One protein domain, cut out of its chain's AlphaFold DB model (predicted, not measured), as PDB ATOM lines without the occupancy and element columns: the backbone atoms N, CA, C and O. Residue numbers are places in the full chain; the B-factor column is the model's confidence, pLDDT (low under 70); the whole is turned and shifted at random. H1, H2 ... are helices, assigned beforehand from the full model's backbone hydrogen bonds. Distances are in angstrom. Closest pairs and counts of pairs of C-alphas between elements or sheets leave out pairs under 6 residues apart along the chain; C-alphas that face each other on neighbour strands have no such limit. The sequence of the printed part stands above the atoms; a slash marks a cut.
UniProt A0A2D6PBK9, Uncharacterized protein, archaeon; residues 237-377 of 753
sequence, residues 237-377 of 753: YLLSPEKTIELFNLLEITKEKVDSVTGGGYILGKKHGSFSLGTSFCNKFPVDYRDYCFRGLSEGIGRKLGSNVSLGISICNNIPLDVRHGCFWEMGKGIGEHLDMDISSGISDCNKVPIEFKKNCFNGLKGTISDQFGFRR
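AT A GLANCE: This is residues 237 to 377 of the 753 residues of an uncharacterized protein of archaeon (UniProt A0A2D6PBK9). The chain winds in stacked helical turns: the long helices H2, H4, H6 and H8 stand side by side in a curved row, each running the same way as the next, and the short helices H1, H3, H5 and H7 fold back along the outer side of the curve. The 141 printed residues hold eight named helices, H1 to H8 in chain order, and no named strand: all helix. The whole is compact, with a radius of gyration of the C-alphas of 15.1 A and spans of 46 by 34 by 23 A.

HOW THE PARTS SIT: H8, residues 355 to 376, touches H6, residues 321 to 338, closest at the C-alphas of Cys 361 and Gly 332, 4.1 A; their tilt of 37 degrees is only just steep. H6 touches H4, residues 287 to 305, at Met 331 and Gly 302, C-alphas 3.8 A apart, at a shallow tilt of 31 degrees. H4 touches H2, residues 254 to 272, at C-alphas 297 and 265, 4.0 A apart; the tilt of 35.1 degrees is only just steep. Successive helices form hairpins throughout, with H7, residues 343 to 350, H5, residues 309 to 317, H3, residues 275 to 282, and H1, residues 241 to 250, as the short members. Every O i to N i+4 pair is within hydrogen-bond range in H1, H3, H5 and H7; the counts are 14 of 15 in H2, 13 of 15 in H4, 11 of 14 in H6 and 16 of 18 in H8.

IN THESE COORDINATES: H8 measures 31.9 A, H2 27.2 A, H4 26.7 A and H6 26.1 A. H1 begins at C-alpha 241 (-15.410, -56.711, 26.297); H8 ends at C-alpha 376 (21.279, -54.436, 27.175).

THE WHOLE: The C-alphas farthest apart, those of Leu 250 and Ser 344, are 46.9 A apart. The printed part has no cut, and its seven links between helices are tight. Residue 341 alone has pLDDT under 70.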
ATOM      1  N   TYR A 237      -7.397 -60.324  26.098       91.50
ATOM      2  CA  TYR A 237      -6.952 -59.935  24.755       91.50
ATOM      3  C   TYR A 237      -7.658 -60.750  23.656       91.50
ATOM      4  O   TYR A 237      -7.759 -60.292  22.513       91.50
ATOM      5  N   LEU A 238      -8.119 -61.955  24.008       93.31
ATOM      6  CA  LEU A 238      -8.739 -62.948  23.129       93.31
ATOM      7  C   LEU A 238     -10.278 -62.925  23.229       93.31
ATOM      8  O   LEU A 238     -10.960 -63.402  22.325       93.31
ATOM      9  N   LEU A 239     -10.829 -62.329  24.292       95.19
ATOM     10  CA  LEU A 239     -12.267 -62.194  24.545       95.19
ATOM     11  C   LEU A 239     -12.853 -60.866  24.024       95.19
ATOM     12  O   LEU A 239     -12.151 -59.877  23.810       95.19
ATOM     13  N   SER A 240     -14.182 -60.815  23.858       94.25
ATOM     14  CA  SER A 240     -14.894 -59.537  23.698       94.25
ATOM     15  C   SER A 240     -14.994 -58.798  25.045       94.25
ATOM     16  O   SER A 240     -14.950 -59.443  26.094       94.25
ATOM     17  N   PRO A 241     -15.205 -57.467  25.058       92.75
ATOM     18  CA  PRO A 241     -15.410 -56.711  26.297       92.75
ATOM     19  C   PRO A 241     -16.533 -57.281  27.182       92.75
ATOM     20  O   PRO A 241     -16.412 -57.333  28.403       92.75
ATOM     21  N   GLU A 242     -17.617 -57.762  26.578       94.75
ATOM     22  CA  GLU A 242     -18.739 -58.401  27.270       94.75
ATOM     23  C   GLU A 242     -18.287 -59.700  27.950       94.75
ATOM     24  O   GLU A 242     -18.565 -59.904  29.132       94.75
ATOM     25  N   LYS A 243     -17.516 -60.535  27.240       97.00
ATOM     26  CA  LYS A 243     -16.981 -61.792  27.777       97.00
ATOM     27  C   LYS A 243     -15.904 -61.592  28.840       97.00
ATOM     28  O   LYS A 243     -15.873 -62.361  29.794       97.00
ATOM     29  N   THR A 244     -15.109 -60.528  28.764       95.56
ATOM     30  CA  THR A 244     -14.189 -60.144  29.848       95.56
ATOM     31  C   THR A 244     -14.944 -59.741  31.123       95.56
ATOM     32  O   THR A 244     -14.519 -60.088  32.223       95.56
ATOM     33  N   ILE A 245     -16.096 -59.068  31.007       95.81
ATOM     34  CA  ILE A 245     -16.945 -58.731  32.167       95.81
ATOM     35  C   ILE A 245     -17.639 -59.978  32.731       95.81
ATOM     36  O   ILE A 245     -17.698 -60.147  33.949       95.81
ATOM     37  N   GLU A 246     -18.143 -60.873  31.875       97.31
ATOM     38  CA  GLU A 246     -18.668 -62.173  32.315       97.31
ATOM     39  C   GLU A 246     -17.592 -62.992  33.049       97.31
ATOM     40  O   GLU A 246     -17.867 -63.511  34.130       97.31
ATOM     41  N   LEU A 247     -16.360 -63.043  32.520       97.19
ATOM     42  CA  LEU A 247     -15.224 -63.714  33.156       97.19
ATOM     43  C   LEU A 247     -14.941 -63.113  34.535       97.19
ATOM     44  O   LEU A 247     -14.975 -63.843  35.518       97.19
ATOM     45  N   PHE A 248     -14.752 -61.793  34.635       96.88
ATOM     46  CA  PHE A 248     -14.518 -61.091  35.904       96.88
ATOM     47  C   PHE A 248     -15.562 -61.425  36.985       96.88
ATOM     48  O   PHE A 248     -15.210 -61.615  38.152       96.88
ATOM     49  N   ASN A 249     -16.840 -61.527  36.603       96.94
ATOM     50  CA  ASN A 249     -17.930 -61.858  37.524       96.94
ATOM     51  C   ASN A 249     -17.917 -63.327  37.993       96.94
ATOM     52  O   ASN A 249     -18.478 -63.618  39.047       96.94
ATOM     53  N   LEU A 250     -17.281 -64.236  37.245       97.44
ATOM     54  CA  LEU A 250     -17.082 -65.643  37.625       97.44
ATOM     55  C   LEU A 250     -15.860 -65.865  38.529       97.44
ATOM     56  O   LEU A 250     -15.736 -66.933  39.128       97.44
ATOM     57  N   LEU A 251     -14.942 -64.900  38.612       96.62
ATOM     58  CA  LEU A 251     -13.763 -65.004  39.467       96.62
ATOM     59  C   LEU A 251     -14.142 -64.744  40.930       96.62
ATOM     60  O   LEU A 251     -15.003 -63.918  41.241       96.62
ATOM     61  N   GLU A 252     -13.453 -65.418  41.845       94.56
ATOM     62  CA  GLU A 252     -13.641 -65.249  43.293       94.56
ATOM     63  C   GLU A 252     -12.412 -64.607  43.946       94.56
ATOM     64  O   GLU A 252     -12.543 -63.831  44.891       94.56
ATOM     65  N   ILE A 253     -11.214 -64.867  43.410       91.88
ATOM     66  CA  ILE A 253      -9.951 -64.404  43.986       91.88
ATOM     67  C   ILE A 253      -9.622 -62.993  43.479       91.88
ATOM     68  O   ILE A 253      -9.525 -62.750  42.276       91.88
ATOM     69  N   THR A 254      -9.377 -62.057  44.402       89.69
ATOM     70  CA  THR A 254      -9.079 -60.645  44.095       89.69
ATOM     71  C   THR A 254      -7.912 -60.463  43.121       89.69
ATOM     72  O   THR A 254      -7.965 -59.560  42.292       89.69
ATOM     73  N   LYS A 255      -6.873 -61.317  43.178       89.25
ATOM     74  CA  LYS A 255      -5.749 -61.256  42.222       89.25
ATOM     75  C   LYS A 255      -6.231 -61.523  40.792       89.25
ATOM     76  O   LYS A 255      -6.030 -60.680  39.932       89.25
ATOM     77  N   GLU A 256      -6.939 -62.633  40.577       94.94
ATOM     78  CA  GLU A 256      -7.473 -63.024  39.263       94.94
ATOM     79  C   GLU A 256      -8.365 -61.916  38.678       94.94
ATOM     80  O   GLU A 256      -8.274 -61.597  37.495       94.94
ATOM     81  N   LYS A 257      -9.185 -61.273  39.524       95.69
ATOM     82  CA  LYS A 257     -10.007 -60.116  39.141       95.69
ATOM     83  C   LYS A 257      -9.188 -58.903  38.714       95.69
ATOM     84  O   LYS A 257      -9.506 -58.299  37.696       95.69
ATOM     85  N   VAL A 258      -8.171 -58.528  39.491       93.38
ATOM     86  CA  VAL A 258      -7.286 -57.397  39.169       93.38
ATOM     87  C   VAL A 258      -6.556 -57.645  37.852       93.38
ATOM     88  O   VAL A 258      -6.569 -56.771  36.985       93.38
ATOM     89  N   ASP A 259      -5.989 -58.838  37.679       93.50
ATOM     90  CA  ASP A 259      -5.253 -59.228  36.477       93.50
ATOM     91  C   ASP A 259      -6.203 -59.193  35.250       93.50
ATOM     92  O   ASP A 259      -5.935 -58.495  34.275       93.50
ATOM     93  N   SER A 260      -7.396 -59.802  35.349       95.62
ATOM     94  CA  SER A 260      -8.418 -59.804  34.282       95.62
ATOM     95  C   SER A 260      -8.928 -58.420  33.876       95.62
ATOM     96  O   SER A 260      -9.166 -58.164  32.691       95.62
ATOM     97  N   VAL A 261      -9.094 -57.510  34.832       95.44
ATOM     98  CA  VAL A 261      -9.571 -56.152  34.550       95.44
ATOM     99  C   VAL A 261      -8.458 -55.277  33.965       95.44
ATOM    100  O   VAL A 261      -8.726 -54.471  33.070       95.44
ATOM    101  N   THR A 262      -7.212 -55.479  34.402       95.00
ATOM    102  CA  THR A 262      -6.030 -54.800  33.845       95.00
ATOM    103  C   THR A 262      -5.841 -55.179  32.374       95.00
ATOM    104  O   THR A 262      -5.841 -54.296  31.510       95.00
ATOM    105  N   GLY A 263      -5.822 -56.477  32.060       92.25
ATOM    106  CA  GLY A 263      -5.707 -56.974  30.688       92.25
ATOM    107  C   GLY A 263      -6.832 -56.494  29.766       92.25
ATOM    108  O   GLY A 263      -6.592 -56.078  28.628       92.25
ATOM    109  N   GLY A 264      -8.070 -56.463  30.276       92.19
ATOM    110  CA  GLY A 264      -9.232 -55.935  29.556       92.19
ATOM    111  C   GLY A 264      -9.111 -54.447  29.216       92.19
ATOM    112  O   GLY A 264      -9.463 -54.028  28.112       92.19
ATOM    113  N   GLY A 265      -8.567 -53.644  30.136       93.25
ATOM    114  CA  GLY A 265      -8.217 -52.254  29.857       93.25
ATOM    115  C   GLY A 265      -7.138 -52.159  28.774       93.25
ATOM    116  O   GLY A 265      -7.316 -51.449  27.778       93.25
ATOM    117  N   TYR A 266      -6.049 -52.919  28.931       94.12
ATOM    118  CA  TYR A 266      -4.889 -52.903  28.035       94.12
ATOM    119  C   TYR A 266      -5.259 -53.173  26.579       94.12
ATOM    120  O   TYR A 266      -4.863 -52.405  25.693       94.12
ATOM    121  N   ILE A 267      -6.045 -54.220  26.304       90.31
ATOM    122  CA  ILE A 267      -6.399 -54.551  24.921       90.31
ATOM    123  C   ILE A 267      -7.213 -53.430  24.261       90.31
ATOM    124  O   ILE A 267      -6.971 -53.114  23.093       90.31
ATOM    125  N   LEU A 268      -8.111 -52.763  24.995       89.81
ATOM    126  CA  LEU A 268      -8.890 -51.646  24.457       89.81
ATOM    127  C   LEU A 268      -8.009 -50.438  24.125       89.81
ATOM    128  O   LEU A 268      -8.171 -49.846  23.053       89.81
ATOM    129  N   GLY A 269      -7.034 -50.129  24.983       87.31
ATOM    130  CA  GLY A 269      -6.043 -49.087  24.717       87.31
ATOM    131  C   GLY A 269      -5.202 -49.396  23.479       87.31
ATOM    132  O   GLY A 269      -5.130 -48.585  22.556       87.31
ATOM    133  N   LYS A 270      -4.635 -50.605  23.418       87.94
ATOM    134  CA  LYS A 270      -3.696 -51.017  22.364       87.94
ATOM    135  C   LYS A 270      -4.348 -51.229  20.999       87.94
ATOM    136  O   LYS A 270      -3.790 -50.814  19.981       87.94
ATOM    137  N   LYS A 271      -5.496 -51.917  20.958       84.56
ATOM    138  CA  LYS A 271      -6.148 -52.353  19.712       84.56
ATOM    139  C   LYS A 271      -6.960 -51.241  19.063       84.56
ATOM    140  O   LYS A 271      -6.926 -51.105  17.843       84.56
ATOM    141  N   HIS A 272      -7.681 -50.456  19.863       74.75
ATOM    142  CA  HIS A 272      -8.622 -49.467  19.341       74.75
ATOM    143  C   HIS A 272      -8.103 -48.030  19.412       74.75
ATOM    144  O   HIS A 272      -8.592 -47.197  18.653       74.75
ATOM    145  N   GLY A 273      -7.188 -47.702  20.337       72.88
ATOM    146  CA  GLY A 273      -6.815 -46.309  20.637       72.88
ATOM    147  C   GLY A 273      -8.006 -45.432  21.062       72.88
ATOM    148  O   GLY A 273      -7.897 -44.211  21.129       72.88
ATOM    149  N   SER A 274      -9.166 -46.048  21.313       79.81
ATOM    150  CA  SER A 274     -10.449 -45.379  21.497       79.81
ATOM    151  C   SER A 274     -10.727 -45.241  22.982       79.81
ATOM    152  O   SER A 274     -11.272 -46.139  23.630       79.81
ATOM    153  N   PHE A 275     -10.322 -44.100  23.531       81.88
ATOM    154  CA  PHE A 275     -10.471 -43.834  24.953       81.88
ATOM    155  C   PHE A 275     -11.940 -43.811  25.409       81.88
ATOM    156  O   PHE A 275     -12.244 -44.278  26.505       81.88
ATOM    157  N   SER A 276     -12.873 -43.355  24.570       87.19
ATOM    158  CA  SER A 276     -14.308 -43.379  24.888       87.19
ATOM    159  C   SER A 276     -14.848 -44.805  25.053       87.19
ATOM    160  O   SER A 276     -15.605 -45.069  25.989       87.19
ATOM    161  N   LEU A 277     -14.408 -45.747  24.209       89.56
ATOM    162  CA  LEU A 277     -14.740 -47.167  24.344       89.56
ATOM    163  C   LEU A 277     -14.100 -47.770  25.603       89.56
ATOM    164  O   LEU A 277     -14.792 -48.426  26.380       89.56
ATOM    165  N   GLY A 278     -12.812 -47.495  25.839       90.69
ATOM    166  CA  GLY A 278     -12.093 -47.931  27.042       90.69
ATOM    167  C   GLY A 278     -12.729 -47.423  28.340       90.69
ATOM    168  O   GLY A 278     -12.925 -48.194  29.271       90.69
ATOM    169  N   THR A 279     -13.151 -46.160  28.379       89.38
ATOM    170  CA  THR A 279     -13.861 -45.543  29.517       89.38
ATOM    171  C   THR A 279     -15.213 -46.187  29.763       89.38
ATOM    172  O   THR A 279     -15.541 -46.542  30.892       89.38
ATOM    173  N   SER A 280     -16.001 -46.356  28.698       92.62
ATOM    174  CA  SER A 280     -17.311 -47.007  28.758       92.62
ATOM    175  C   SER A 280     -17.199 -48.451  29.258       92.62
ATOM    176  O   SER A 280     -18.061 -48.919  29.994       92.62
ATOM    177  N   PHE A 281     -16.110 -49.145  28.917       94.06
ATOM    178  CA  PHE A 281     -15.779 -50.453  29.467       94.06
ATOM    179  C   PHE A 281     -15.348 -50.382  30.940       94.06
ATOM    180  O   PHE A 281     -15.968 -51.036  31.774       94.06
ATOM    181  N   CYS A 282     -14.359 -49.554  31.291       94.69
ATOM    182  CA  CYS A 282     -13.834 -49.473  32.657       94.69
ATOM    183  C   CYS A 282     -14.876 -49.017  33.690       94.69
ATOM    184  O   CYS A 282     -14.877 -49.491  34.826       94.69
ATOM    185  N   ASN A 283     -15.831 -48.175  33.289       93.69
ATOM    186  CA  ASN A 283     -16.935 -47.750  34.148       93.69
ATOM    187  C   ASN A 283     -17.965 -48.856  34.451       93.69
ATOM    188  O   ASN A 283     -18.771 -48.669  35.362       93.69
ATOM    189  N   LYS A 284     -17.939 -50.001  33.746       95.44
ATOM    190  CA  LYS A 284     -18.790 -51.169  34.051       95.44
ATOM    191  C   LYS A 284     -18.280 -51.989  35.242       95.44
ATOM    192  O   LYS A 284     -19.039 -52.803  35.766       95.44
ATOM    193  N   PHE A 285     -17.034 -51.792  35.679       93.44
ATOM    194  CA  PHE A 285     -16.491 -52.471  36.858       93.44
ATOM    195  C   PHE A 285     -16.815 -51.715  38.161       93.44
ATOM    196  O   PHE A 285     -16.989 -50.487  38.141       93.44
ATOM    197  N   PRO A 286     -16.867 -52.423  39.310       91.75
ATOM    198  CA  PRO A 286     -16.942 -51.789  40.624       91.75
ATOM    199  C   PRO A 286     -15.767 -50.830  40.845       91.75
ATOM    200  O   PRO A 286     -14.691 -51.029  40.280       91.75
ATOM    201  N   VAL A 287     -15.966 -49.818  41.694       84.75
ATOM    202  CA  VAL A 287     -14.978 -48.751  41.949       84.75
ATOM    203  C   VAL A 287     -13.599 -49.322  42.300       84.75
ATOM    204  O   VAL A 287     -12.622 -48.944  41.663       84.75
ATOM    205  N   ASP A 288     -13.531 -50.327  43.178       83.50
ATOM    206  CA  ASP A 288     -12.276 -50.971  43.608       83.50
ATOM    207  C   ASP A 288     -11.454 -51.620  42.474       83.50
ATOM    208  O   ASP A 288     -10.260 -51.865  42.638       83.50
ATOM    209  N   TYR A 289     -12.077 -51.909  41.325       91.25
ATOM    210  CA  TYR A 289     -11.430 -52.503  40.146       91.25
ATOM    211  C   TYR A 289     -11.251 -51.508  38.990       91.25
ATOM    212  O   TYR A 289     -10.490 -51.767  38.056       91.25
ATOM    213  N   ARG A 290     -11.924 -50.354  39.048       91.75
ATOM    214  CA  ARG A 290     -11.930 -49.338  37.991       91.75
ATOM    215  C   ARG A 290     -10.535 -48.760  37.738       91.75
ATOM    216  O   ARG A 290     -10.139 -48.646  36.579       91.75
ATOM    217  N   ASP A 291      -9.778 -48.482  38.796       89.31
ATOM    218  CA  ASP A 291      -8.405 -47.960  38.711       89.31
ATOM    219  C   ASP A 291      -7.473 -48.926  37.966       89.31
ATOM    220  O   ASP A 291      -6.686 -48.510  37.116       89.31
ATOM    221  N   TYR A 292      -7.599 -50.232  38.227       92.44
ATOM    222  CA  TYR A 292      -6.825 -51.269  37.538       92.44
ATOM    223  C   TYR A 292      -7.184 -51.342  36.047       92.44
ATOM    224  O   TYR A 292      -6.290 -51.444  35.206       92.44
ATOM    225  N   CYS A 293      -8.465 -51.175  35.698       95.50
ATOM    226  CA  CYS A 293      -8.891 -51.072  34.301       95.50
ATOM    227  C   CYS A 293      -8.280 -49.849  33.610       95.50
ATOM    228  O   CYS A 293      -7.720 -49.967  32.520       95.50
ATOM    229  N   PHE A 294      -8.353 -48.672  34.244       94.31
ATOM    230  CA  PHE A 294      -7.783 -47.447  33.683       94.31
ATOM    231  C   PHE A 294      -6.259 -47.490  33.596       94.31
ATOM    232  O   PHE A 294      -5.702 -46.936  32.649       94.31
ATOM    233  N   ARG A 295      -5.580 -48.185  34.517       91.81
ATOM    234  CA  ARG A 295      -4.143 -48.458  34.424       91.81
ATOM    235  C   ARG A 295      -3.818 -49.327  33.211       91.81
ATOM    236  O   ARG A 295      -2.978 -48.936  32.410       91.81
ATOM    237  N   GLY A 296      -4.517 -50.447  33.031       94.12
ATOM    238  CA  GLY A 296      -4.356 -51.285  31.842       94.12
ATOM    239  C   GLY A 296      -4.603 -50.495  30.556       94.12
ATOM    240  O   GLY A 296      -3.759 -50.464  29.665       94.12
ATOM    241  N   LEU A 297      -5.725 -49.768  30.490       94.50
ATOM    242  CA  LEU A 297      -6.087 -48.891  29.372       94.50
ATOM    243  C   LEU A 297      -4.995 -47.858  29.070       94.50
ATOM    244  O   LEU A 297      -4.635 -47.675  27.907       94.50
ATOM    245  N   SER A 298      -4.436 -47.244  30.113       94.12
ATOM    246  CA  SER A 298      -3.301 -46.323  30.028       94.12
ATOM    247  C   SER A 298      -2.057 -46.994  29.446       94.12
ATOM    248  O   SER A 298      -1.440 -46.420  28.553       94.12
ATOM    249  N   GLU A 299      -1.717 -48.216  29.870       93.56
ATOM    250  CA  GLU A 299      -0.578 -48.964  29.321       93.56
ATOM    251  C   GLU A 299      -0.782 -49.286  27.836       93.56
ATOM    252  O   GLU A 299       0.101 -49.040  27.010       93.56
ATOM    253  N   GLY A 300      -1.971 -49.766  27.467       92.69
ATOM    254  CA  GLY A 300      -2.322 -50.033  26.074       92.69
ATOM    255  C   GLY A 300      -2.224 -48.783  25.189       92.69
ATOM    256  O   GLY A 300      -1.682 -48.853  24.084       92.69
ATOM    257  N   ILE A 301      -2.705 -47.637  25.687       91.50
ATOM    258  CA  ILE A 301      -2.599 -46.324  25.031       91.50
ATOM    259  C   ILE A 301      -1.132 -45.905  24.900       91.50
ATOM    260  O   ILE A 301      -0.694 -45.580  23.798       91.50
ATOM    261  N   GLY A 302      -0.364 -45.950  25.991       91.81
ATOM    262  CA  GLY A 302       1.034 -45.528  26.029       91.81
ATOM    263  C   GLY A 302       1.890 -46.302  25.033       91.81
ATOM    264  O   GLY A 302       2.533 -45.704  24.170       91.81
ATOM    265  N   ARG A 303       1.811 -47.638  25.046       90.69
ATOM    266  CA  ARG A 303       2.530 -48.478  24.076       90.69
ATOM    267  C   ARG A 303       2.080 -48.258  22.630       90.69
ATOM    268  O   ARG A 303       2.886 -48.406  21.713       90.69
ATOM    269  N   LYS A 304       0.809 -47.914  22.388       91.44
ATOM    270  CA  LYS A 304       0.285 -47.677  21.031       91.44
ATOM    271  C   LYS A 304       0.620 -46.286  20.485       91.44
ATOM    272  O   LYS A 304       0.774 -46.153  19.273       91.44
ATOM    273  N   LEU A 305       0.700 -45.276  21.351       91.88
ATOM    274  CA  LEU A 305       0.791 -43.857  20.988       91.88
ATOM    275  C   LEU A 305       2.074 -43.160  21.460       91.88
ATOM    276  O   LEU A 305       2.200 -41.958  21.255       91.88
ATOM    277  N   GLY A 306       3.043 -43.879  22.031       88.06
ATOM    278  CA  GLY A 306       4.336 -43.308  22.430       88.06
ATOM    279  C   GLY A 306       5.103 -42.622  21.291       88.06
ATOM    280  O   GLY A 306       5.859 -41.698  21.549       88.06
ATOM    281  N   SER A 307       4.849 -42.999  20.033       90.75
ATOM    282  CA  SER A 307       5.367 -42.332  18.825       90.75
ATOM    283  C   SER A 307       4.451 -41.232  18.249       90.75
ATOM    284  O   SER A 307       4.812 -40.570  17.279       90.75
ATOM    285  N   ASN A 308       3.266 -41.007  18.828       94.00
ATOM    286  CA  ASN A 308       2.332 -39.931  18.470       94.00
ATOM    287  C   ASN A 308       1.824 -39.225  19.737       94.00
ATOM    288  O   ASN A 308       0.652 -39.299  20.123       94.00
ATOM    289  N   VAL A 309       2.752 -38.528  20.386       93.75
ATOM    290  CA  VAL A 309       2.570 -37.926  21.709       93.75
ATOM    291  C   VAL A 309       1.479 -36.858  21.731       93.75
ATOM    292  O   VAL A 309       0.739 -36.775  22.704       93.75
ATOM    293  N   SER A 310       1.273 -36.108  20.644       95.50
ATOM    294  CA  SER A 310       0.164 -35.145  20.543       95.50
ATOM    295  C   SER A 310      -1.212 -35.821  20.632       95.50
ATOM    296  O   SER A 310      -2.113 -35.312  21.304       95.50
ATOM    297  N   LEU A 311      -1.383 -36.987  19.994       93.38
ATOM    298  CA  LEU A 311      -2.610 -37.780  20.110       93.38
ATOM    299  C   LEU A 311      -2.718 -38.438  21.495       93.38
ATOM    300  O   LEU A 311      -3.804 -38.449  22.074       93.38
ATOM    301  N   GLY A 312      -1.596 -38.913  22.046       92.69
ATOM    302  CA  GLY A 312      -1.505 -39.432  23.413       92.69
ATOM    303  C   GLY A 312      -1.951 -38.414  24.469       92.69
ATOM    304  O   GLY A 312      -2.823 -38.725  25.273       92.69
ATOM    305  N   ILE A 313      -1.452 -37.173  24.411       95.06
ATOM    306  CA  ILE A 313      -1.847 -36.068  25.305       95.06
ATOM    307  C   ILE A 313      -3.339 -35.756  25.166       95.06
ATOM    308  O   ILE A 313      -4.030 -35.632  26.175       95.06
ATOM    309  N   SER A 314      -3.853 -35.661  23.935       94.31
ATOM    310  CA  SER A 314      -5.282 -35.425  23.686       94.31
ATOM    311  C   SER A 314      -6.153 -36.509  24.332       94.31
ATOM    312  O   SER A 314      -7.137 -36.209  25.007       94.31
ATOM    313  N   ILE A 315      -5.753 -37.777  24.212       91.12
ATOM    314  CA  ILE A 315      -6.426 -38.898  24.869       91.12
ATOM    315  C   ILE A 315      -6.284 -38.828  26.397       91.12
ATOM    316  O   ILE A 315      -7.303 -38.886  27.083       91.12
ATOM    317  N   CYS A 316      -5.075 -38.629  26.932       93.12
ATOM    318  CA  CYS A 316      -4.841 -38.536  28.374       93.12
ATOM    319  C   CYS A 316      -5.635 -37.384  29.025       93.12
ATOM    320  O   CYS A 316      -6.187 -37.549  30.109       93.12
ATOM    321  N   ASN A 317      -5.793 -36.244  28.348       93.69
ATOM    322  CA  ASN A 317      -6.579 -35.111  28.852       93.69
ATOM    323  C   ASN A 317      -8.086 -35.394  28.957       93.69
ATOM    324  O   ASN A 317      -8.763 -34.760  29.764       93.69
ATOM    325  N   ASN A 318      -8.613 -36.354  28.192       90.31
ATOM    326  CA  ASN A 318     -10.007 -36.788  28.308       90.31
ATOM    327  C   ASN A 318     -10.233 -37.785  29.462       90.31
ATOM    328  O   ASN A 318     -11.381 -38.080  29.793       90.31
ATOM    329  N   ILE A 319      -9.167 -38.295  30.089       87.19
ATOM    330  CA  ILE A 319      -9.266 -39.260  31.191       87.19
ATOM    331  C   ILE A 319      -9.723 -38.561  32.480       87.19
ATOM    332  O   ILE A 319      -9.275 -37.434  32.733       87.19
ATOM    333  N   PRO A 320     -10.586 -39.197  33.304       87.81
ATOM    334  CA  PRO A 320     -10.898 -38.744  34.659       87.81
ATOM    335  C   PRO A 320      -9.644 -38.327  35.442       87.81
ATOM    336  O   PRO A 320      -8.595 -38.965  35.348       87.81
ATOM    337  N   LEU A 321      -9.726 -37.191  36.138       87.38
ATOM    338  CA  LEU A 321      -8.559 -36.497  36.700       87.38
ATOM    339  C   LEU A 321      -7.803 -37.347  37.736       87.38
ATOM    340  O   LEU A 321      -6.574 -37.332  37.773       87.38
ATOM    341  N   ASP A 322      -8.554 -38.123  38.513       81.44
ATOM    342  CA  ASP A 322      -8.103 -39.093  39.509       81.44
ATOM    343  C   ASP A 322      -7.158 -40.157  38.927       81.44
ATOM    344  O   ASP A 322      -6.118 -40.427  39.523       81.44
ATOM    345  N   VAL A 323      -7.443 -40.698  37.738       88.88
ATOM    346  CA  VAL A 323      -6.601 -41.725  37.079       88.88
ATOM    347  C   VAL A 323      -5.708 -41.190  35.944       88.88
ATOM    348  O   VAL A 323      -4.813 -41.893  35.471       88.88
ATOM    349  N   ARG A 324      -5.874 -39.924  35.532       92.81
ATOM    350  CA  ARG A 324      -5.104 -39.266  34.452       92.81
ATOM    351  C   ARG A 324      -3.587 -39.306  34.659       92.81
ATOM    352  O   ARG A 324      -2.830 -39.455  33.700       92.81
ATOM    353  N   HIS A 325      -3.145 -39.230  35.911       94.44
ATOM    354  CA  HIS A 325      -1.734 -39.311  36.287       94.44
ATOM    355  C   HIS A 325      -1.080 -40.649  35.868       94.44
ATOM    356  O   HIS A 325       0.115 -40.683  35.562       94.44
ATOM    357  N   GLY A 326      -1.859 -41.739  35.810       92.00
ATOM    358  CA  GLY A 326      -1.429 -43.044  35.303       92.00
ATOM    359  C   GLY A 326      -1.271 -43.061  33.780       92.00
ATOM    360  O   GLY A 326      -0.298 -43.613  33.276       92.00
ATOM    361  N   CYS A 327      -2.149 -42.366  33.048       94.56
ATOM    362  CA  CYS A 327      -2.054 -42.230  31.589       94.56
ATOM    363  C   CYS A 327      -0.739 -41.601  31.151       94.56
ATOM    364  O   CYS A 327      -0.037 -42.146  30.304       94.56
ATOM    365  N   PHE A 328      -0.363 -40.484  31.774       96.69
ATOM    366  CA  PHE A 328       0.894 -39.822  31.449       96.69
ATOM    367  C   PHE A 328       2.123 -40.622  31.892       96.69
ATOM    368  O   PHE A 328       3.148 -40.548  31.219       96.69
ATOM    369  N   TRP A 329       2.024 -41.435  32.952       96.38
ATOM    370  CA  TRP A 329       3.081 -42.383  33.322       96.38
ATOM    371  C   TRP A 329       3.284 -43.450  32.242       96.38
ATOM    372  O   TRP A 329       4.382 -43.597  31.709       96.38
ATOM    373  N   GLU A 330       2.218 -44.138  31.842       95.25
ATOM    374  CA  GLU A 330       2.290 -45.172  30.806       95.25
ATOM    375  C   GLU A 330       2.645 -44.595  29.422       95.25
ATOM    376  O   GLU A 330       3.354 -45.229  28.640       95.25
ATOM    377  N   MET A 331       2.233 -43.358  29.118       95.12
ATOM    378  CA  MET A 331       2.654 -42.654  27.905       95.12
ATOM    379  C   MET A 331       4.156 -42.349  27.922       95.12
ATOM    380  O   MET A 331       4.821 -42.581  26.919       95.12
ATOM    381  N   GLY A 332       4.713 -41.903  29.054       96.12
ATOM    382  CA  GLY A 332       6.159 -41.720  29.215       96.12
ATOM    383  C   GLY A 332       6.948 -43.018  29.032       96.12
ATOM    384  O   GLY A 332       8.000 -43.024  28.390       96.12
ATOM    385  N   LYS A 333       6.409 -44.137  29.532       94.56
ATOM    386  CA  LYS A 333       6.965 -45.476  29.302       94.56
ATOM    387  C   LYS A 333       6.944 -45.822  27.809       94.56
ATOM    388  O   LYS A 333       7.982 -46.160  27.241       94.56
ATOM    389  N   GLY A 334       5.790 -45.656  27.162       93.25
ATOM    390  CA  GLY A 334       5.607 -45.884  25.728       93.25
ATOM    391  C   GLY A 334       6.522 -45.029  24.849       93.25
ATOM    392  O   GLY A 334       7.111 -45.555  23.911       93.25
ATOM    393  N   ILE A 335       6.708 -43.746  25.176       94.06
ATOM    394  CA  ILE A 335       7.687 -42.861  24.522       94.06
ATOM    395  C   ILE A 335       9.070 -43.523  24.543       94.06
ATOM    396  O   ILE A 335       9.658 -43.749  23.491       94.06
ATOM    397  N   GLY A 336       9.548 -43.946  25.717       91.88
ATOM    398  CA  GLY A 336      10.822 -44.659  25.832       91.88
ATOM    399  C   GLY A 336      10.898 -45.970  25.031       91.88
ATOM    400  O   GLY A 336      11.981 -46.333  24.576       91.88
ATOM    401  N   GLU A 337       9.779 -46.682  24.840       89.81
ATOM    402  CA  GLU A 337       9.744 -47.948  24.084       89.81
ATOM    403  C   GLU A 337       9.946 -47.725  22.572       89.81
ATOM    404  O   GLU A 337      10.540 -48.578  21.915       89.81
ATOM    405  N   HIS A 338       9.513 -46.582  22.023       86.44
ATOM    406  CA  HIS A 338       9.549 -46.291  20.576       86.44
ATOM    407  C   HIS A 338      10.837 -45.626  20.066       86.44
ATOM    408  O   HIS A 338      11.030 -45.540  18.857       86.44
ATOM    409  N   LEU A 339      11.709 -45.134  20.947       75.88
ATOM    410  CA  LEU A 339      12.771 -44.191  20.559       75.88
ATOM    411  C   LEU A 339      14.084 -44.808  20.049       75.88
ATOM    412  O   LEU A 339      14.982 -44.051  19.698       75.88
ATOM    413  N   ASP A 340      14.237 -46.138  20.073       74.12
ATOM    414  CA  ASP A 340      15.516 -46.861  19.867       74.12
ATOM    415  C   ASP A 340      16.737 -46.120  20.452       74.12
ATOM    416  O   ASP A 340      17.787 -45.974  19.830       74.12
ATOM    417  N   MET A 341      16.572 -45.662  21.698       69.38
ATOM    418  CA  MET A 341      17.568 -44.941  22.499       69.38
ATOM    419  C   MET A 341      17.785 -43.438  22.171       69.38
ATOM    420  O   MET A 341      18.617 -42.816  22.828       69.38
ATOM    421  N   ASP A 342      17.018 -42.779  21.289       88.75
ATOM    422  CA  ASP A 342      17.023 -41.300  21.193       88.75
ATOM    423  C   ASP A 342      16.307 -40.646  22.390       88.75
ATOM    424  O   ASP A 342      15.132 -40.267  22.348       88.75
ATOM    425  N   ILE A 343      17.042 -40.484  23.491       90.44
ATOM    426  CA  ILE A 343      16.501 -39.875  24.705       90.44
ATOM    427  C   ILE A 343      16.169 -38.382  24.550       90.44
ATOM    428  O   ILE A 343      15.279 -37.884  25.239       90.44
ATOM    429  N   SER A 344      16.836 -37.666  23.639       93.38
ATOM    430  CA  SER A 344      16.590 -36.235  23.418       93.38
ATOM    431  C   SER A 344      15.187 -36.000  22.854       93.38
ATOM    432  O   SER A 344      14.468 -35.119  23.338       93.38
ATOM    433  N   SER A 345      14.748 -36.841  21.914       93.69
ATOM    434  CA  SER A 345      13.360 -36.835  21.438       93.69
ATOM    435  C   SER A 345      12.366 -37.187  22.554       93.69
ATOM    436  O   SER A 345      11.374 -36.480  22.718       93.69
ATOM    437  N   GLY A 346      12.663 -38.171  23.410       94.31
ATOM    438  CA  GLY A 346      11.788 -38.529  24.540       94.31
ATOM    439  C   GLY A 346      11.634 -37.441  25.605       94.31
ATOM    440  O   GLY A 346      10.540 -37.227  26.129       94.31
ATOM    441  N   ILE A 347      12.706 -36.699  25.891       95.94
ATOM    442  CA  ILE A 347      12.667 -35.518  26.762       95.94
ATOM    443  C   ILE A 347      11.832 -34.407  26.110       95.94
ATOM    444  O   ILE A 347      10.983 -33.808  26.771       95.94
ATOM    445  N   SER A 348      12.035 -34.150  24.813       96.38
ATOM    446  CA  SER A 348      11.242 -33.191  24.028       96.38
ATOM    447  C   SER A 348       9.749 -33.538  24.035       96.38
ATOM    448  O   SER A 348       8.904 -32.658  24.183       96.38
ATOM    449  N   ASP A 349       9.416 -34.825  23.959       96.12
ATOM    450  CA  ASP A 349       8.047 -35.325  24.018       96.12
ATOM    451  C   ASP A 349       7.416 -35.212  25.411       96.12
ATOM    452  O   ASP A 349       6.317 -34.668  25.532       96.12
ATOM    453  N   CYS A 350       8.108 -35.613  26.483       97.25
ATOM    454  CA  CYS A 350       7.599 -35.390  27.841       97.25
ATOM    455  C   CYS A 350       7.508 -33.899  28.216       97.25
ATOM    456  O   CYS A 350       6.704 -33.542  29.073       97.25
ATOM    457  N   ASN A 351       8.254 -33.005  27.557       97.25
ATOM    458  CA  ASN A 351       8.092 -31.554  27.709       97.25
ATOM    459  C   ASN A 351       6.805 -30.996  27.062       97.25
ATOM    460  O   ASN A 351       6.435 -29.866  27.373       97.25
ATOM    461  N   LYS A 352       6.106 -31.756  26.204       97.38
ATOM    462  CA  LYS A 352       4.802 -31.365  25.617       97.38
ATOM    463  C   LYS A 352       3.614 -31.681  26.537       97.38
ATOM    464  O   LYS A 352       2.502 -31.227  26.280       97.38
ATOM    465  N   VAL A 353       3.832 -32.490  27.575       97.00
ATOM    466  CA  VAL A 353       2.813 -32.897  28.555       97.00
ATOM    467  C   VAL A 353       2.426 -31.706  29.444       97.00
ATOM    468  O   VAL A 353       3.317 -30.934  29.804       97.00
ATOM    469  N   PRO A 354       1.139 -31.552  29.832       97.19
ATOM    470  CA  PRO A 354       0.718 -30.523  30.783       97.19
ATOM    471  C   PRO A 354       1.579 -30.516  32.052       97.19
ATOM    472  O   PRO A 354       1.997 -31.572  32.536       97.19
ATOM    473  N   ILE A 355       1.879 -29.323  32.570       95.81
ATOM    474  CA  ILE A 355       2.903 -29.108  33.603       95.81
ATOM    475  C   ILE A 355       2.659 -29.957  34.861       95.81
ATOM    476  O   ILE A 355       3.596 -30.523  35.422       95.81
ATOM    477  N   GLU A 356       1.393 -30.129  35.229       94.75
ATOM    478  CA  GLU A 356       0.917 -30.901  36.372       94.75
ATOM    479  C   GLU A 356       1.114 -32.424  36.217       94.75
ATOM    480  O   GLU A 356       1.245 -33.130  37.216       94.75
ATOM    481  N   PHE A 357       1.236 -32.933  34.982       97.00
ATOM    482  CA  PHE A 357       1.527 -34.346  34.681       97.00
ATOM    483  C   PHE A 357       2.918 -34.582  34.078       97.00
ATOM    484  O   PHE A 357       3.308 -35.733  33.851       97.00
ATOM    485  N   LYS A 358       3.709 -33.526  33.853       97.06
ATOM    486  CA  LYS A 358       5.072 -33.597  33.296       97.06
ATOM    487  C   LYS A 358       5.934 -34.601  34.073       97.06
ATOM    488  O   LYS A 358       6.548 -35.496  33.489       97.06
ATOM    489  N   LYS A 359       5.882 -34.540  35.411       96.75
ATOM    490  CA  LYS A 359       6.569 -35.476  36.321       96.75
ATOM    491  C   LYS A 359       6.128 -36.933  36.132       96.75
ATOM    492  O   LYS A 359       6.956 -37.832  36.284       96.75
ATOM    493  N   ASN A 360       4.866 -37.199  35.793       96.94
ATOM    494  CA  ASN A 360       4.382 -38.554  35.510       96.94
ATOM    495  C   ASN A 360       5.004 -39.096  34.221       96.94
ATOM    496  O   ASN A 360       5.523 -40.211  34.240       96.94
ATOM    497  N   CYS A 361       5.070 -38.288  33.158       97.56
ATOM    498  CA  CYS A 361       5.751 -38.671  31.917       97.56
ATOM    499  C   CYS A 361       7.230 -39.007  32.150       97.56
ATOM    500  O   CYS A 361       7.680 -40.092  31.785       97.56
ATOM    501  N   PHE A 362       7.976 -38.152  32.859       97.56
ATOM    502  CA  PHE A 362       9.379 -38.443  33.181       97.56
ATOM    503  C   PHE A 362       9.556 -39.667  34.102       97.56
ATOM    504  O   PHE A 362      10.546 -40.386  33.966       97.56
ATOM    505  N   ASN A 363       8.595 -39.974  34.984       95.38
ATOM    506  CA  ASN A 363       8.585 -41.227  35.756       95.38
ATOM    507  C   ASN A 363       8.400 -42.471  34.871       95.38
ATOM    508  O   ASN A 363       9.031 -43.496  35.133       95.38
ATOM    509  N   GLY A 364       7.557 -42.383  33.841       95.31
ATOM    510  CA  GLY A 364       7.382 -43.438  32.845       95.31
ATOM    511  C   GLY A 364       8.629 -43.638  31.989       95.31
ATOM    512  O   GLY A 364       9.135 -44.751  31.871       95.31
ATOM    513  N   LEU A 365       9.182 -42.537  31.469       95.25
ATOM    514  CA  LEU A 365      10.394 -42.534  30.647       95.25
ATOM    515  C   LEU A 365      11.601 -43.096  31.419       95.25
ATOM    516  O   LEU A 365      12.341 -43.924  30.886       95.25
ATOM    517  N   LYS A 366      11.740 -42.741  32.708       94.06
ATOM    518  CA  LYS A 366      12.671 -43.392  33.649       94.06
ATOM    519  C   LYS A 366      12.484 -44.910  33.646       94.06
ATOM    520  O   LYS A 366      13.477 -45.631  33.594       94.06
ATOM    521  N   GLY A 367      11.246 -45.399  33.732       90.31
ATOM    522  CA  GLY A 367      10.926 -46.829  33.727       90.31
ATOM    523  C   GLY A 367      11.466 -47.549  32.490       90.31
ATOM    524  O   GLY A 367      12.131 -48.572  32.618       90.31
ATOM    525  N   THR A 368      11.303 -46.975  31.300       89.06
ATOM    526  CA  THR A 368      11.798 -47.629  30.079       89.06
ATOM    527  C   THR A 368      13.313 -47.556  29.918       89.06
ATOM    528  O   THR A 368      13.924 -48.548  29.529       89.06
ATOM    529  N   ILE A 369      13.949 -46.437  30.289       84.38
ATOM    530  CA  ILE A 369      15.419 -46.349  30.415       84.38
ATOM    531  C   ILE A 369      15.918 -47.460  31.344       84.38
ATOM    532  O   ILE A 369      16.880 -48.163  31.034       84.38
ATOM    533  N   SER A 370      15.224 -47.633  32.468       85.12
ATOM    534  CA  SER A 370      15.563 -48.621  33.482       85.12
ATOM    535  C   SER A 370      15.582 -50.039  32.896       85.12
ATOM    536  O   SER A 370      16.597 -50.742  32.944       85.12
ATOM    537  N   ASP A 371      14.497 -50.433  32.232       85.56
ATOM    538  CA  ASP A 371      14.382 -51.769  31.650       85.56
ATOM    539  C   ASP A 371      15.312 -51.976  30.432       85.56
ATOM    540  O   ASP A 371      15.946 -53.030  30.320       85.56
ATOM    541  N   GLN A 372      15.488 -50.974  29.558       83.56
ATOM    542  CA  GLN A 372      16.335 -51.086  28.358       83.56
ATOM    543  C   GLN A 372      17.835 -51.205  28.675       83.56
ATOM    544  O   GLN A 372      18.484 -52.145  28.200       83.56
ATOM    545  N   PHE A 373      18.412 -50.300  29.480       80.12
ATOM    546  CA  PHE A 373      19.852 -50.351  29.805       80.12
ATOM    547  C   PHE A 373      20.186 -51.463  30.789       80.12
ATOM    548  O   PHE A 373      21.277 -52.037  30.731       80.12
ATOM    549  N   GLY A 374      19.224 -51.822  31.638       74.56
ATOM    550  CA  GLY A 374      19.267 -53.045  32.416       74.56
ATOM    551  C   GLY A 374      19.454 -54.276  31.526       74.56
ATOM    552  O   GLY A 374      20.453 -54.989  31.661       74.56
ATOM    553  N   PHE A 375      18.545 -54.490  30.569       77.00
ATOM    554  CA  PHE A 375      18.572 -55.654  29.682       77.00
ATOM    555  C   PHE A 375      19.792 -55.675  28.744       77.00
ATOM    556  O   PHE A 375      20.496 -56.684  28.680       77.00
ATOM    557  N   ARG A 376      20.104 -54.555  28.069       78.44
ATOM    558  CA  ARG A 376      21.279 -54.436  27.175       78.44
ATOM    559  C   ARG A 376      22.620 -54.427  27.937       78.44
ATOM    560  O   ARG A 376      23.671 -54.580  27.323       78.44
ATOM    561  N   ARG A 377      22.604 -54.262  29.270       76.75
ATOM    562  CA  ARG A 377      23.769 -54.101  30.172       76.75
ATOM    563  C   ARG A 377      24.690 -52.911  29.843       76.75
ATOM    564  O   ARG A 377      25.779 -52.816  30.424       76.75
TER     565      ARG A 377